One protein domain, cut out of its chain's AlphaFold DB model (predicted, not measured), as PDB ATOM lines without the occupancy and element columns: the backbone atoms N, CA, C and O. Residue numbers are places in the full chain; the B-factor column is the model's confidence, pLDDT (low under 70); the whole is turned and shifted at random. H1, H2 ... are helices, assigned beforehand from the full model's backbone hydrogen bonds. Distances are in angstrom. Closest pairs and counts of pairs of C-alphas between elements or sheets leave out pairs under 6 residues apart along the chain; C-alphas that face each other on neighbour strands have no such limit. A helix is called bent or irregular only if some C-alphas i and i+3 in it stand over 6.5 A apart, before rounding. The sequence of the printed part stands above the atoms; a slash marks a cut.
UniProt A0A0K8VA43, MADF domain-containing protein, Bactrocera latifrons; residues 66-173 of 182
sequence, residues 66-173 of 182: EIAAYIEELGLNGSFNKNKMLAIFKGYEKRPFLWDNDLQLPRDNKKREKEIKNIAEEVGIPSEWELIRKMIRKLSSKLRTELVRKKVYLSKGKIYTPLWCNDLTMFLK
ATOM      1  N   GLU A  66      60.678 -38.581 657.023       76.38
ATOM      2  CA  GLU A  66      61.093 -39.876 657.580       76.38
ATOM      3  C   GLU A  66      62.512 -39.880 658.177       76.38
ATOM      4  O   GLU A  66      62.760 -40.556 659.173       76.38
ATOM      5  N   ILE A  67      63.460 -39.137 657.591       82.69
ATOM      6  CA  ILE A  67      64.845 -39.078 658.085       82.69
ATOM      7  C   ILE A  67      64.907 -38.275 659.390       82.69
ATOM      8  O   ILE A  67      65.691 -38.635 660.268       82.69
ATOM      9  N   ALA A  68      64.065 -37.249 659.559       81.06
ATOM     10  CA  ALA A  68      64.010 -36.457 660.789       81.06
ATOM     11  C   ALA A  68      63.657 -37.328 662.009       81.06
ATOM     12  O   ALA A  68      64.366 -37.281 663.012       81.06
ATOM     13  N   ALA A  69      62.668 -38.220 661.881       83.44
ATOM     14  CA  ALA A  69      62.300 -39.164 662.942       83.44
ATOM     15  C   ALA A  69      63.463 -40.101 663.344       83.44
ATOM     16  O   ALA A  69      63.669 -40.381 664.526       83.44
ATOM     17  N   TYR A  70      64.277 -40.561 662.385       84.44
ATOM     18  CA  TYR A  70      65.465 -41.368 662.700       84.44
ATOM     19  C   TYR A  70      66.621 -40.542 663.290       84.44
ATOM     20  O   TYR A  70      67.380 -41.064 664.106       84.44
ATOM     21  N   ILE A  71      66.771 -39.268 662.911       83.56
ATOM     22  CA  ILE A  71      67.735 -38.335 663.524       83.56
ATOM     23  C   ILE A  71      67.361 -38.092 664.998       83.56
ATOM     24  O   ILE A  71      68.226 -38.174 665.877       83.56
ATOM     25  N   GLU A  72      66.071 -37.927 665.291       84.31
ATOM     26  CA  GLU A  72      65.541 -37.818 666.653       84.31
ATOM     27  C   GLU A  72      65.742 -39.116 667.466       84.31
ATOM     28  O   GLU A  72      66.255 -39.063 668.584       84.31
ATOM     29  N   GLU A  73      65.483 -40.309 666.904       84.56
ATOM     30  CA  GLU A  73      65.763 -41.600 667.577       84.56
ATOM     31  C   GLU A  73      67.278 -41.819 667.822       84.56
ATOM     32  O   GLU A  73      67.714 -42.438 668.809       84.56
ATOM     33  N   LEU A  74      68.140 -41.245 666.974       83.00
ATOM     34  CA  LEU A  74      69.582 -41.166 667.224       83.00
ATOM     35  C   LEU A  74      69.936 -40.192 668.363       83.00
ATOM     36  O   LEU A  74      71.014 -40.321 668.955       83.00
ATOM     37  N   GLY A  75      68.998 -39.370 668.823       80.31
ATOM     38  CA  GLY A  75      69.181 -38.399 669.899       80.31
ATOM     39  C   GLY A  75      70.077 -37.252 669.453       80.31
ATOM     40  O   GLY A  75      70.973 -36.856 670.206       80.31
ATOM     41  N   LEU A  76      69.879 -36.824 668.209       82.12
ATOM     42  CA  LEU A  76      70.493 -35.673 667.565       82.12
ATOM     43  C   LEU A  76      69.443 -34.557 667.486       82.12
ATOM     44  O   LEU A  76      68.246 -34.828 667.433       82.12
ATOM     45  N   ASN A  77      69.892 -33.311 667.515       74.06
ATOM     46  CA  ASN A  77      69.055 -32.118 667.422       74.06
ATOM     47  C   ASN A  77      68.931 -31.634 665.963       74.06
ATOM     48  O   ASN A  77      69.594 -32.145 665.058       74.06
ATOM     49  N   GLY A  78      68.090 -30.619 665.736       66.75
ATOM     50  CA  GLY A  78      67.765 -30.091 664.402       66.75
ATOM     51  C   GLY A  78      68.930 -29.480 663.607       66.75
ATOM     52  O   GLY A  78      68.738 -29.097 662.456       66.75
ATOM     53  N   SER A  79      70.141 -29.406 664.168       74.38
ATOM     54  CA  SER A  79      71.343 -29.063 663.404       74.38
ATOM     55  C   SER A  79      71.736 -30.167 662.414       74.38
ATOM     56  O   SER A  79      72.386 -29.861 661.411       74.38
ATOM     57  N   PHE A  80      71.351 -31.426 662.665       82.81
ATOM     58  CA  PHE A  80      71.627 -32.573 661.804       82.81
ATOM     59  C   PHE A  80      70.577 -32.692 660.695       82.81
ATOM     60  O   PHE A  80      69.379 -32.784 660.945       82.81
ATOM     61  N   ASN A  81      71.046 -32.757 659.450       87.12
ATOM     62  CA  ASN A  81      70.223 -32.990 658.265       87.12
ATOM     63  C   ASN A  81      70.870 -34.050 657.359       87.12
ATOM     64  O   ASN A  81      72.031 -34.417 657.555       87.12
ATOM     65  N   LYS A  82      70.143 -34.523 656.337       87.19
ATOM     66  CA  LYS A  82      70.607 -35.540 655.369       87.19
ATOM     67  C   LYS A  82      72.027 -35.271 654.850       87.19
ATOM     68  O   LYS A  82      72.853 -36.181 654.837       87.19
ATOM     69  N   ASN A  83      72.333 -34.031 654.473       89.81
ATOM     70  CA  ASN A  83      73.623 -33.673 653.881       89.81
ATOM     71  C   ASN A  83      74.765 -33.744 654.905       89.81
ATOM     72  O   ASN A  83      75.802 -34.335 654.607       89.81
ATOM     73  N   LYS A  84      74.555 -33.248 656.132       91.44
ATOM     74  CA  LYS A  84      75.519 -33.400 657.236       91.44
ATOM     75  C   LYS A  84      75.729 -34.867 657.617       91.44
ATOM     76  O   LYS A  84      76.870 -35.287 657.771       91.44
ATOM     77  N   MET A  85      74.666 -35.673 657.687       91.88
ATOM     78  CA  MET A  85      74.762 -37.122 657.946       91.88
ATOM     79  C   MET A  85      75.658 -37.817 656.905       91.88
ATOM     80  O   MET A  85      76.573 -38.558 657.264       91.88
ATOM     81  N   LEU A  86      75.445 -37.530 655.615       93.25
ATOM     82  CA  LEU A  86      76.258 -38.069 654.519       93.25
ATOM     83  C   LEU A  86      77.707 -37.571 654.560       93.25
ATOM     84  O   LEU A  86      78.624 -38.355 654.317       93.25
ATOM     85  N   ALA A  87      77.929 -36.294 654.877       95.06
ATOM     86  CA  ALA A  87      79.269 -35.728 655.023       95.06
ATOM     87  C   ALA A  87      80.037 -36.398 656.177       95.06
ATOM     88  O   ALA A  87      81.175 -36.820 655.984       95.06
ATOM     89  N   ILE A  88      79.387 -36.626 657.322       95.81
ATOM     90  CA  ILE A  88      79.965 -37.361 658.457       95.81
ATOM     91  C   ILE A  88      80.303 -38.805 658.076       95.81
ATOM     92  O   ILE A  88      81.375 -39.294 658.430       95.81
ATOM     93  N   PHE A  89      79.423 -39.508 657.356       96.25
ATOM     94  CA  PHE A  89      79.690 -40.897 656.960       96.25
ATOM     95  C   PHE A  89      80.849 -40.999 655.960       96.25
ATOM     96  O   PHE A  89      81.665 -41.909 656.089       96.25
ATOM     97  N   LYS A  90      80.999 -40.030 655.046       94.56
ATOM     98  CA  LYS A  90      82.193 -39.898 654.188       94.56
ATOM     99  C   LYS A  90      83.452 -39.566 654.996       94.56
ATOM    100  O   LYS A  90      84.504 -40.149 654.750       94.56
ATOM    101  N   GLY A  91      83.359 -38.663 655.973       96.31
ATOM    102  CA  GLY A  91      84.463 -38.336 656.878       96.31
ATOM    103  C   GLY A  91      84.926 -39.555 657.686       96.31
ATOM    104  O   GLY A  91      86.127 -39.773 657.837       96.31
ATOM    105  N   TYR A  92      83.984 -40.387 658.140       96.06
ATOM    106  CA  TYR A  92      84.243 -41.663 658.811       96.06
ATOM    107  C   TYR A  92      84.870 -42.700 657.865       96.06
ATOM    108  O   TYR A  92      85.847 -43.349 658.227       96.06
ATOM    109  N   GLU A  93      84.352 -42.824 656.640       95.50
ATOM    110  CA  GLU A  93      84.881 -43.697 655.586       95.50
ATOM    111  C   GLU A  93      86.351 -43.394 655.258       95.50
ATOM    112  O   GLU A  93      87.173 -44.312 655.261       95.50
ATOM    113  N   LYS A  94      86.702 -42.111 655.081       95.00
ATOM    114  CA  LYS A  94      88.072 -41.627 654.817       95.00
ATOM    115  C   LYS A  94      89.094 -41.953 655.919       95.00
ATOM    116  O   LYS A  94      90.282 -41.719 655.725       95.00
ATOM    117  N   ARG A  95      88.662 -42.472 657.075       93.25
ATOM    118  CA  ARG A  95      89.498 -42.693 658.265       93.25
ATOM    119  C   ARG A  95      89.515 -44.170 658.670       93.25
ATOM    120  O   ARG A  95      88.839 -44.530 659.637       93.25
ATOM    121  N   PRO A  96      90.310 -45.035 658.000       91.56
ATOM    122  CA  PRO A  96      90.390 -46.468 658.307       91.56
ATOM    123  C   PRO A  96      90.603 -46.774 659.792       91.56
ATOM    124  O   PRO A  96      89.948 -47.651 660.338       91.56
ATOM    125  N   PHE A  97      91.400 -45.966 660.493       89.25
ATOM    126  CA  PHE A  97      91.619 -46.071 661.940       89.25
ATOM    127  C   PHE A  97      90.327 -46.076 662.802       89.25
ATOM    128  O   PHE A  97      90.311 -46.587 663.923       89.25
ATOM    129  N   LEU A  98      89.212 -45.530 662.306       91.44
ATOM    130  CA  LEU A  98      87.935 -45.531 663.023       91.44
ATOM    131  C   LEU A  98      87.117 -46.822 662.850       91.44
ATOM    132  O   LEU A  98      86.237 -47.077 663.695       91.44
ATOM    133  N   TRP A  99      87.371 -47.610 661.797       92.25
ATOM    134  CA  TRP A  99      86.480 -48.680 661.328       92.25
ATOM    135  C   TRP A  99      87.158 -49.983 660.889       92.25
ATOM    136  O   TRP A  99      86.564 -51.041 661.095       92.25
ATOM    137  N   ASP A 100      88.356 -49.917 660.313       90.56
ATOM    138  CA  ASP A 100      89.130 -51.062 659.842       90.56
ATOM    139  C   ASP A 100      89.816 -51.731 661.033       90.56
ATOM    140  O   ASP A 100      90.518 -51.074 661.806       90.56
ATOM    141  N   ASN A 101      89.549 -53.013 661.261       83.75
ATOM    142  CA  ASN A 101      90.090 -53.720 662.422       83.75
ATOM    143  C   ASN A 101      91.581 -54.028 662.250       83.75
ATOM    144  O   ASN A 101      92.296 -54.036 663.247       83.75
ATOM    145  N   ASP A 102      92.047 -54.175 661.010       83.38
ATOM    146  CA  ASP A 102      93.442 -54.496 660.689       83.38
ATOM    147  C   ASP A 102      94.379 -53.310 661.003       83.38
ATOM    148  O   ASP A 102      95.572 -53.483 661.224       83.38
ATOM    149  N   LEU A 103      93.817 -52.093 661.051       79.31
ATOM    150  CA  LEU A 103      94.516 -50.827 661.307       79.31
ATOM    151  C   LEU A 103      94.142 -50.190 662.661       79.31
ATOM    152  O   LEU A 103      94.687 -49.148 663.038       79.31
ATOM    153  N   GLN A 104      93.200 -50.781 663.403       72.25
ATOM    154  CA  GLN A 104      92.834 -50.332 664.747       72.25
ATOM    155  C   GLN A 104      93.844 -50.875 665.764       72.25
ATOM    156  O   GLN A 104      93.675 -51.968 666.303       72.25
ATOM    157  N   LEU A 105      94.842 -50.055 666.113       62.16
ATOM    158  CA  LEU A 105      95.590 -50.251 667.358       62.16
ATOM    159  C   LEU A 105      94.595 -50.345 668.536       62.16
ATOM    160  O   LEU A 105      93.691 -49.499 668.632       62.16
ATOM    161  N   PRO A 106      94.716 -51.341 669.435       60.75
ATOM    162  CA  PRO A 106      93.757 -51.525 670.514       60.75
ATOM    163  C   PRO A 106      93.606 -50.277 671.396       60.75
ATOM    164  O   PRO A 106      94.543 -49.831 672.047       60.75
ATOM    165  N   ARG A 107      92.370 -49.767 671.483       64.56
ATOM    166  CA  ARG A 107      91.905 -48.809 672.509       64.56
ATOM    167  C   ARG A 107      92.554 -47.411 672.555       64.56
ATOM    168  O   ARG A 107      92.340 -46.721 673.552       64.56
ATOM    169  N   ASP A 108      93.221 -46.916 671.509       85.00
ATOM    170  CA  ASP A 108      93.634 -45.496 671.479       85.00
ATOM    171  C   ASP A 108      92.422 -44.555 671.294       85.00
ATOM    172  O   ASP A 108      92.060 -44.101 670.204       85.00
ATOM    173  N   ASN A 109      91.769 -44.268 672.419       87.19
ATOM    174  CA  ASN A 109      90.620 -43.381 672.512       87.19
ATOM    175  C   ASN A 109      90.976 -41.921 672.196       87.19
ATOM    176  O   ASN A 109      90.105 -41.206 671.706       87.19
ATOM    177  N   LYS A 110      92.225 -41.482 672.437       90.38
ATOM    178  CA  LYS A 110      92.659 -40.101 672.171       90.38
ATOM    179  C   LYS A 110      92.700 -39.846 670.667       90.38
ATOM    180  O   LYS A 110      92.099 -38.882 670.194       90.38
ATOM    181  N   LYS A 111      93.313 -40.748 669.895       90.50
ATOM    182  CA  LYS A 111      93.331 -40.658 668.429       90.50
ATOM    183  C   LYS A 111      91.938 -40.843 667.828       90.50
ATOM    184  O   LYS A 111      91.573 -40.100 666.925       90.50
ATOM    185  N   ARG A 112      91.109 -41.750 668.369       91.50
ATOM    186  CA  ARG A 112      89.704 -41.890 667.923       91.50
ATOM    187  C   ARG A 112      88.891 -40.617 668.160       91.50
ATOM    188  O   ARG A 112      88.040 -40.287 667.343       91.50
ATOM    189  N   GLU A 113      89.129 -39.924 669.271       94.44
ATOM    190  CA  GLU A 113      88.491 -38.643 669.564       94.44
ATOM    191  C   GLU A 113      88.983 -37.533 668.630       94.44
ATOM    192  O   GLU A 113      88.148 -36.836 668.056       94.44
ATOM    193  N   LYS A 114      90.303 -37.421 668.415       95.31
ATOM    194  CA  LYS A 114      90.892 -36.488 667.442       95.31
ATOM    195  C   LYS A 114      90.260 -36.668 666.063       95.31
ATOM    196  O   LYS A 114      89.757 -35.709 665.497       95.31
ATOM    197  N   GLU A 115      90.181 -37.900 665.567       95.75
ATOM    198  CA  GLU A 115      89.570 -38.170 664.264       95.75
ATOM    199  C   GLU A 115      88.080 -37.809 664.180       95.75
ATOM    200  O   GLU A 115      87.612 -37.410 663.119       95.75
ATOM    201  N   ILE A 116      87.324 -37.900 665.279       96.50
ATOM    202  CA  ILE A 116      85.919 -37.461 665.301       96.50
ATOM    203  C   ILE A 116      85.812 -35.928 665.331       96.50
ATOM    204  O   ILE A 116      84.910 -35.386 664.693       96.50
ATOM    205  N   LYS A 117      86.733 -35.226 666.007       97.62
ATOM    206  CA  LYS A 117      86.820 -33.755 665.968       97.62
ATOM    207  C   LYS A 117      87.194 -33.259 664.568       97.62
ATOM    208  O   LYS A 117      86.476 -32.419 664.039       97.62
ATOM    209  N   ASN A 118      88.165 -33.897 663.909       97.75
ATOM    210  CA  ASN A 118      88.505 -33.620 662.510       97.75
ATOM    211  C   ASN A 118      87.276 -33.770 661.573       97.75
ATOM    212  O   ASN A 118      87.084 -32.961 660.671       97.75
ATOM    213  N   ILE A 119      86.406 -34.774 661.786       97.56
ATOM    214  CA  ILE A 119      85.141 -34.903 661.027       97.56
ATOM    215  C   ILE A 119      84.176 -33.747 661.346       97.56
ATOM    216  O   ILE A 119      83.492 -33.255 660.454       97.56
ATOM    217  N   ALA A 120      84.085 -33.318 662.605       96.75
ATOM    218  CA  ALA A 120      83.222 -32.207 663.008       96.75
ATOM    219  C   ALA A 120      83.651 -30.878 662.360       96.75
ATOM    220  O   ALA A 120      82.800 -30.107 661.912       96.75
ATOM    221  N   GLU A 121      84.962 -30.655 662.261       97.12
ATOM    222  CA  GLU A 121      85.590 -29.542 661.542       97.12
ATOM    223  C   GLU A 121      85.295 -29.613 660.033       97.12
ATOM    224  O   GLU A 121      84.741 -28.664 659.484       97.12
ATOM    225  N   GLU A 122      85.542 -30.759 659.377       95.81
ATOM    226  CA  GLU A 122      85.241 -30.984 657.946       95.81
ATOM    227  C   GLU A 122      83.766 -30.748 657.572       95.81
ATOM    228  O   GLU A 122      83.459 -30.393 656.434       95.81
ATOM    229  N   VAL A 123      82.841 -30.975 658.508       94.12
ATOM    230  CA  VAL A 123      81.388 -30.837 658.298       94.12
ATOM    231  C   VAL A 123      80.876 -29.445 658.717       94.12
ATOM    232  O   VAL A 123      79.697 -29.138 658.532       94.12
ATOM    233  N   GLY A 124      81.744 -28.576 659.248       93.81
ATOM    234  CA  GLY A 124      81.394 -27.213 659.661       93.81
ATOM    235  C   GLY A 124      80.554 -27.137 660.941       93.81
ATOM    236  O   GLY A 124      79.805 -26.181 661.127       93.81
ATOM    237  N   ILE A 125      80.648 -28.143 661.817       93.06
ATOM    238  CA  ILE A 125      79.967 -28.201 663.124       93.06
ATOM    239  C   ILE A 125      80.917 -28.662 664.252       93.06
ATOM    240  O   ILE A 125      80.610 -29.618 664.969       93.06
ATOM    241  N   PRO A 126      82.081 -28.006 664.451       95.06
ATOM    242  CA  PRO A 126      83.091 -28.443 665.421       95.06
ATOM    243  C   PRO A 126      82.568 -28.500 666.867       95.06
ATOM    244  O   PRO A 126      82.953 -29.384 667.630       95.06
ATOM    245  N   SER A 127      81.631 -27.621 667.237       94.00
ATOM    246  CA  SER A 127      80.960 -27.618 668.547       94.00
ATOM    247  C   SER A 127      80.074 -28.847 668.802       94.00
ATOM    248  O   SER A 127      79.796 -29.171 669.952       94.00
ATOM    249  N   GLU A 128      79.655 -29.568 667.758       94.00
ATOM    250  CA  GLU A 128      78.729 -30.707 667.844       94.00
ATOM    251  C   GLU A 128      79.444 -32.071 667.773       94.00
ATOM    252  O   GLU A 128      78.800 -33.116 667.634       94.00
ATOM    253  N   TRP A 129      80.777 -32.098 667.896       95.38
ATOM    254  CA  TRP A 129      81.590 -33.319 667.772       95.38
ATOM    255  C   TRP A 129      81.151 -34.456 668.718       95.38
ATOM    256  O   TRP A 129      81.283 -35.633 668.377       95.38
ATOM    257  N   GLU A 130      80.572 -34.144 669.883       94.50
ATOM    258  CA  GLU A 130      80.016 -35.143 670.808       94.50
ATOM    259  C   GLU A 130      78.732 -35.802 670.284       94.50
ATOM    260  O   GLU A 130      78.531 -37.009 670.459       94.50
ATOM    261  N   LEU A 131      77.879 -35.048 669.585       93.06
ATOM    262  CA  LEU A 131      76.690 -35.579 668.915       93.06
ATOM    263  C   LEU A 131      77.103 -36.467 667.734       93.06
ATOM    264  O   LEU A 131      76.581 -37.575 667.576       93.06
ATOM    265  N   ILE A 132      78.135 -36.060 666.988       94.62
ATOM    266  CA  ILE A 132      78.779 -36.893 665.962       94.62
ATOM    267  C   ILE A 132      79.334 -38.187 666.583       94.62
ATOM    268  O   ILE A 132      79.040 -39.283 666.096       94.62
ATOM    269  N   ARG A 133      80.063 -38.104 667.707       94.62
ATOM    270  CA  ARG A 133      80.572 -39.265 668.464       94.62
ATOM    271  C   ARG A 133      79.443 -40.207 668.887       94.62
ATOM    272  O   ARG A 133      79.567 -41.422 668.722       94.62
ATOM    273  N   LYS A 134      78.338 -39.665 669.409       92.06
ATOM    274  CA  LYS A 134      77.132 -40.401 669.831       92.06
ATOM    275  C   LYS A 134      76.477 -41.125 668.652       92.06
ATOM    276  O   LYS A 134      76.192 -42.321 668.764       92.06
ATOM    277  N   MET A 135      76.313 -40.451 667.514       92.69
ATOM    278  CA  MET A 135      75.788 -41.043 666.281       92.69
ATOM    279  C   MET A 135      76.681 -42.169 665.758       92.69
ATOM    280  O   MET A 135      76.200 -43.285 665.555       92.69
ATOM    281  N   ILE A 136      77.979 -41.901 665.569       93.19
ATOM    282  CA  ILE A 136      78.952 -42.894 665.096       93.19
ATOM    283  C   ILE A 136      78.940 -44.109 666.025       93.19
ATOM    284  O   ILE A 136      78.945 -45.241 665.550       93.19
ATOM    285  N   ARG A 137      78.851 -43.909 667.347       91.06
ATOM    286  CA  ARG A 137      78.766 -45.004 668.321       91.06
ATOM    287  C   ARG A 137      77.486 -45.834 668.144       91.06
ATOM    288  O   ARG A 137      77.600 -47.059 668.060       91.06
ATOM    289  N   LYS A 138      76.308 -45.201 668.012       90.25
ATOM    290  CA  LYS A 138      75.018 -45.881 667.741       90.25
ATOM    291  C   LYS A 138      75.024 -46.664 666.419       90.25
ATOM    292  O   LYS A 138      74.533 -47.789 666.374       90.25
ATOM    293  N   LEU A 139      75.600 -46.102 665.356       92.44
ATOM    294  CA  LEU A 139      75.619 -46.703 664.013       92.44
ATOM    295  C   LEU A 139      76.859 -47.571 663.730       92.44
ATOM    296  O   LEU A 139      76.934 -48.198 662.674       92.44
ATOM    297  N   SER A 140      77.807 -47.658 664.666       90.00
ATOM    298  CA  SER A 140      79.150 -48.232 664.471       90.00
ATOM    299  C   SER A 140      79.175 -49.629 663.842       90.00
ATOM    300  O   SER A 140      79.987 -49.885 662.958       90.00
ATOM    301  N   SER A 141      78.276 -50.531 664.249       89.88
ATOM    302  CA  SER A 141      78.161 -51.873 663.655       89.88
ATOM    303  C   SER A 141      77.736 -51.820 662.183       89.88
ATOM    304  O   SER A 141      78.307 -52.536 661.363       89.88
ATOM    305  N   LYS A 142      76.772 -50.959 661.827       92.88
ATOM    306  CA  LYS A 142      76.320 -50.781 660.440       92.88
ATOM    307  C   LYS A 142      77.411 -50.127 659.590       92.88
ATOM    308  O   LYS A 142      77.751 -50.668 658.544       92.88
ATOM    309  N   LEU A 143      77.993 -49.026 660.078       94.75
ATOM    310  CA  LEU A 143      79.064 -48.291 659.396       94.75
ATOM    311  C   LEU A 143      80.257 -49.206 659.079       94.75
ATOM    312  O   LEU A 143      80.645 -49.321 657.922       94.75
ATOM    313  N   ARG A 144      80.779 -49.938 660.076       93.12
ATOM    314  CA  ARG A 144      81.866 -50.908 659.856       93.12
ATOM    315  C   ARG A 144      81.481 -52.006 658.864       93.12
ATOM    316  O   ARG A 144      82.290 -52.352 658.015       93.12
ATOM    317  N   THR A 145      80.260 -52.540 658.947       93.31
ATOM    318  CA  THR A 145      79.804 -53.622 658.053       93.31
ATOM    319  C   THR A 145      79.812 -53.185 656.585       93.31
ATOM    320  O   THR A 145      80.292 -53.926 655.733       93.31
ATOM    321  N   GLU A 146      79.323 -51.981 656.284       95.06
ATOM    322  CA  GLU A 146      79.331 -51.418 654.925       95.06
ATOM    323  C   GLU A 146      80.751 -51.143 654.411       95.06
ATOM    324  O   GLU A 146      81.046 -51.417 653.250       95.06
ATOM    325  N   LEU A 147      81.658 -50.657 655.263       95.31
ATOM    326  CA  LEU A 147      83.039 -50.364 654.856       95.31
ATOM    327  C   LEU A 147      83.883 -51.631 654.680       95.31
ATOM    328  O   LEU A 147      84.650 -51.726 653.724       95.31
ATOM    329  N   VAL A 148      83.670 -52.657 655.509       93.75
ATOM    330  CA  VAL A 148      84.254 -53.991 655.299       93.75
ATOM    331  C   VAL A 148      83.706 -54.625 654.016       93.75
ATOM    332  O   VAL A 148      84.484 -55.171 653.235       93.75
ATOM    333  N   ARG A 149      82.401 -54.496 653.722       94.19
ATOM    334  CA  ARG A 149      81.839 -54.898 652.417       94.19
ATOM    335  C   ARG A 149      82.520 -54.157 651.271       94.19
ATOM    336  O   ARG A 149      82.965 -54.812 650.333       94.19
ATOM    337  N   LYS A 150      82.673 -52.832 651.368       94.50
ATOM    338  CA  LYS A 150      83.375 -52.027 650.361       94.50
ATOM    339  C   LYS A 150      84.808 -52.521 650.138       94.50
ATOM    340  O   LYS A 150      85.163 -52.798 648.996       94.50
ATOM    341  N   LYS A 151      85.587 -52.724 651.208       93.75
ATOM    342  CA  LYS A 151      86.957 -53.279 651.167       93.75
ATOM    343  C   LYS A 151      87.002 -54.629 650.430       93.75
ATOM    344  O   LYS A 151      87.827 -54.806 649.541       93.75
ATOM    345  N   VAL A 152      86.069 -55.540 650.729       94.00
ATOM    346  CA  VAL A 152      85.972 -56.886 650.115       94.00
ATOM    347  C   VAL A 152      85.493 -56.874 648.654       94.00
ATOM    348  O   VAL A 152      85.798 -57.801 647.905       94.00
ATOM    349  N   TYR A 153      84.720 -55.873 648.230       95.69
ATOM    350  CA  TYR A 153      84.346 -55.713 646.820       95.69
ATOM    351  C   TYR A 153      85.500 -55.114 646.011       95.69
ATOM    352  O   TYR A 153      85.849 -55.659 644.963       95.69
ATOM    353  N   LEU A 154      86.141 -54.064 646.532       93.94
ATOM    354  CA  LEU A 154      87.284 -53.416 645.885       93.94
ATOM    355  C   LEU A 154      88.465 -54.383 645.715       93.94
ATOM    356  O   LEU A 154      89.043 -54.431 644.634       93.94
ATOM    357  N   SER A 155      88.758 -55.236 646.706       94.56
ATOM    358  CA  SER A 155      89.804 -56.268 646.582       94.56
ATOM    359  C   SER A 155      89.506 -57.357 645.540       94.56
ATOM    360  O   SER A 155      90.389 -58.137 645.197       94.56
ATOM    361  N   LYS A 156      88.277 -57.408 645.010       96.56
ATOM    362  CA  LYS A 156      87.851 -58.290 643.909       96.56
ATOM    363  C   LYS A 156      87.711 -57.542 642.578       96.56
ATOM    364  O   LYS A 156      87.062 -58.056 641.669       96.56
ATOM    365  N   GLY A 157      88.228 -56.313 642.483       95.62
ATOM    366  CA  GLY A 157      88.078 -55.445 641.311       95.62
ATOM    367  C   GLY A 157      86.643 -54.962 641.069       95.62
ATOM    368  O   GLY A 157      86.314 -54.558 639.958       95.62
ATOM    369  N   LYS A 158      85.756 -55.028 642.074       95.56
ATOM    370  CA  LYS A 158      84.339 -54.657 641.941       95.56
ATOM    371  C   LYS A 158      84.054 -53.305 642.580       95.56
ATOM    372  O   LYS A 158      84.421 -53.053 643.727       95.56
ATOM    373  N   ILE A 159      83.306 -52.470 641.865       91.44
ATOM    374  CA  ILE A 159      82.754 -51.224 642.403       91.44
ATOM    375  C   ILE A 159      81.704 -51.566 643.473       91.44
ATOM    376  O   ILE A 159      80.891 -52.475 643.294       91.44
ATOM    377  N   TYR A 160      81.712 -50.826 644.584       93.12
ATOM    378  CA  TYR A 160      80.701 -50.931 645.636       93.12
ATOM    379  C   TYR A 160      80.323 -49.554 646.179       93.12
ATOM    380  O   TYR A 160      81.180 -48.784 646.623       93.12
ATOM    381  N   THR A 161      79.019 -49.290 646.189       91.81
ATOM    382  CA  THR A 161      78.414 -48.076 646.739       91.81
ATOM    383  C   THR A 161      77.779 -48.411 648.092       91.81
ATOM    384  O   THR A 161      76.849 -49.221 648.114       91.81
ATOM    385  N   PRO A 162      78.247 -47.824 649.212       92.56
ATOM    386  CA  PRO A 162      77.648 -48.040 650.530       92.56
ATOM    387  C   PRO A 162      76.161 -47.683 650.565       92.56
ATOM    388  O   PRO A 162      75.738 -46.709 649.939       92.56
ATOM    389  N   LEU A 163      75.374 -48.422 651.348       91.19
ATOM    390  CA  LEU A 163      73.917 -48.288 651.375       91.19
ATOM    391  C   LEU A 163      73.448 -46.858 651.680       91.19
ATOM    392  O   LEU A 163      72.495 -46.399 651.060       91.19
ATOM    393  N   TRP A 164      74.132 -46.127 652.568       92.31
ATOM    394  CA  TRP A 164      73.760 -44.746 652.904       92.31
ATOM    395  C   TRP A 164      73.836 -43.770 651.724       92.31
ATOM    396  O   TRP A 164      73.179 -42.735 651.774       92.31
ATOM    397  N   CYS A 165      74.610 -44.070 650.676       87.50
ATOM    398  CA  CYS A 165      74.666 -43.247 649.466       87.50
ATOM    399  C   CYS A 165      73.414 -43.412 648.591       87.50
ATOM    400  O   CYS A 165      73.045 -42.466 647.900       87.50
ATOM    401  N   ASN A 166      72.774 -44.584 648.630       87.81
ATOM    402  CA  ASN A 166      71.594 -44.904 647.824       87.81
ATOM    403  C   ASN A 166      70.297 -44.667 648.609       87.81
ATOM    404  O   ASN A 166      69.381 -44.016 648.121       87.81
ATOM    405  N   ASP A 167      70.235 -45.181 649.839       88.56
ATOM    406  CA  ASP A 167      69.074 -45.097 650.721       88.56
ATOM    407  C   ASP A 167      69.527 -44.880 652.173       88.56
ATOM    408  O   ASP A 167      69.775 -45.811 652.952       88.56
ATOM    409  N   LEU A 168      69.638 -43.601 652.545       89.81
ATOM    410  CA  LEU A 168      69.936 -43.209 653.918       89.81
ATOM    411  C   LEU A 168      68.811 -43.626 654.879       89.81
ATOM    412  O   LEU A 168      69.110 -44.033 655.999       89.81
ATOM    413  N   THR A 169      67.541 -43.580 654.465       88.56
ATOM    414  CA  THR A 169      66.403 -43.950 655.321       88.56
ATOM    415  C   THR A 169      66.509 -45.419 655.751       88.56
ATOM    416  O   THR A 169      66.491 -45.721 656.949       88.56
ATOM    417  N   MET A 170      66.709 -46.341 654.804       88.69
ATOM    418  CA  MET A 170      66.910 -47.763 655.100       88.69
ATOM    419  C   MET A 170      68.218 -48.020 655.856       88.69
ATOM    420  O   MET A 170      68.244 -48.878 656.744       88.69
ATOM    421  N   PHE A 171      69.289 -47.265 655.580       91.38
ATOM    422  CA  PHE A 171      70.516 -47.369 656.370       91.38
ATOM    423  C   PHE A 171      70.302 -46.973 657.839       91.38
ATOM    424  O   PHE A 171      70.826 -47.649 658.727       91.38
ATOM    425  N   LEU A 172      69.528 -45.923 658.132       89.94
ATOM    426  CA  LEU A 172      69.281 -45.465 659.503       89.94
ATOM    427  C   LEU A 172      68.319 -46.393 660.262       89.94
ATOM    428  O   LEU A 172      68.628 -46.757 661.403       89.94
ATOM    429  N   LYS A 173      67.253 -46.878 659.608       86.50
ATOM    430  CA  LYS A 173      66.181 -47.727 660.171       86.50
ATOM    431  C   LYS A 173      66.674 -48.767 661.197       86.50
ATOM    432  O   LYS A 173      67.531 -49.593 660.855       86.50
TER     433      LYS A 173
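This is residues 66 to 173 of the 182 residues of the protein "MADF domain-containing protein" of Bactrocera latifrons (UniProt A0A0K8VA43). A long kinked helix, H4, runs through the middle; H3 turns into its first part by a tight link and makes a helical hairpin with H2. Toward one end H1 packs on the short H6, and the first and last printed C-alphas are 9.7 A apart. The printed part has 108 residues with six named helices, H1 to H6 in chain order, and no named strand: all helix. It is compact, with a radius of gyration of the C-alphas of 13.8 A and spans of 40 by 33 by 20 A.

H1, residues 66 to 74, touches H6, residues 168 to 172, closest at the C-alphas of Ile 67 and Thr 169, 5.8 A. H2, residues 82 to 93, and H3, residues 109 to 122, form a helical hairpin: they touch at a steep tilt of 42 degrees, opposite ways, with the C-alphas of Gly 91 and Ile 119 closest at 5.4 A. H4, residues 126 to 154, touches H3 with residues 126 to 133 alone, about perpendicular at 82 degrees; the closest C-alphas, of Ala 120 and Pro 126, are 4.5 A apart. H2 and H4 only just touch, with 3 pairs of C-alphas within 8 A, closest at Glu 93 and Leu 147, 7.0 A. H5, residues 163 to 166, and H6 touch only at the corner, closest at the C-alphas of Trp 164 and Phe 171, 5.4 A. H1 and H3 are apart. Every O i to N i+4 pair is within hydrogen-bond range in H2, H3 and H6, against 4 of 5 in H1 and 21 of 25 in H4; H5 is too short for such a pair.

H1 begins at C-alpha 66 (61.093, -39.876, 657.580). H2 is 16.4 A long and H3 19.9 A. H4, 32.0 A long, begins at C-alpha 126 (83.091, -28.443, 665.421), has a kink of 70 degrees near residue 137, and is irregular: C-alphas 127 and 130 are 7.9 A apart. H6 ends at C-alpha 172 (69.281, -45.465, 659.503).

The C-alphas of Gly 78 and Lys 156, the two farthest apart, are 40.2 A from each other. The printed part has no cut. The link from H2 to H3 is long, residues 94 to 108. The model's pLDDT is under 70 at residue 78 and residues 105 to 107.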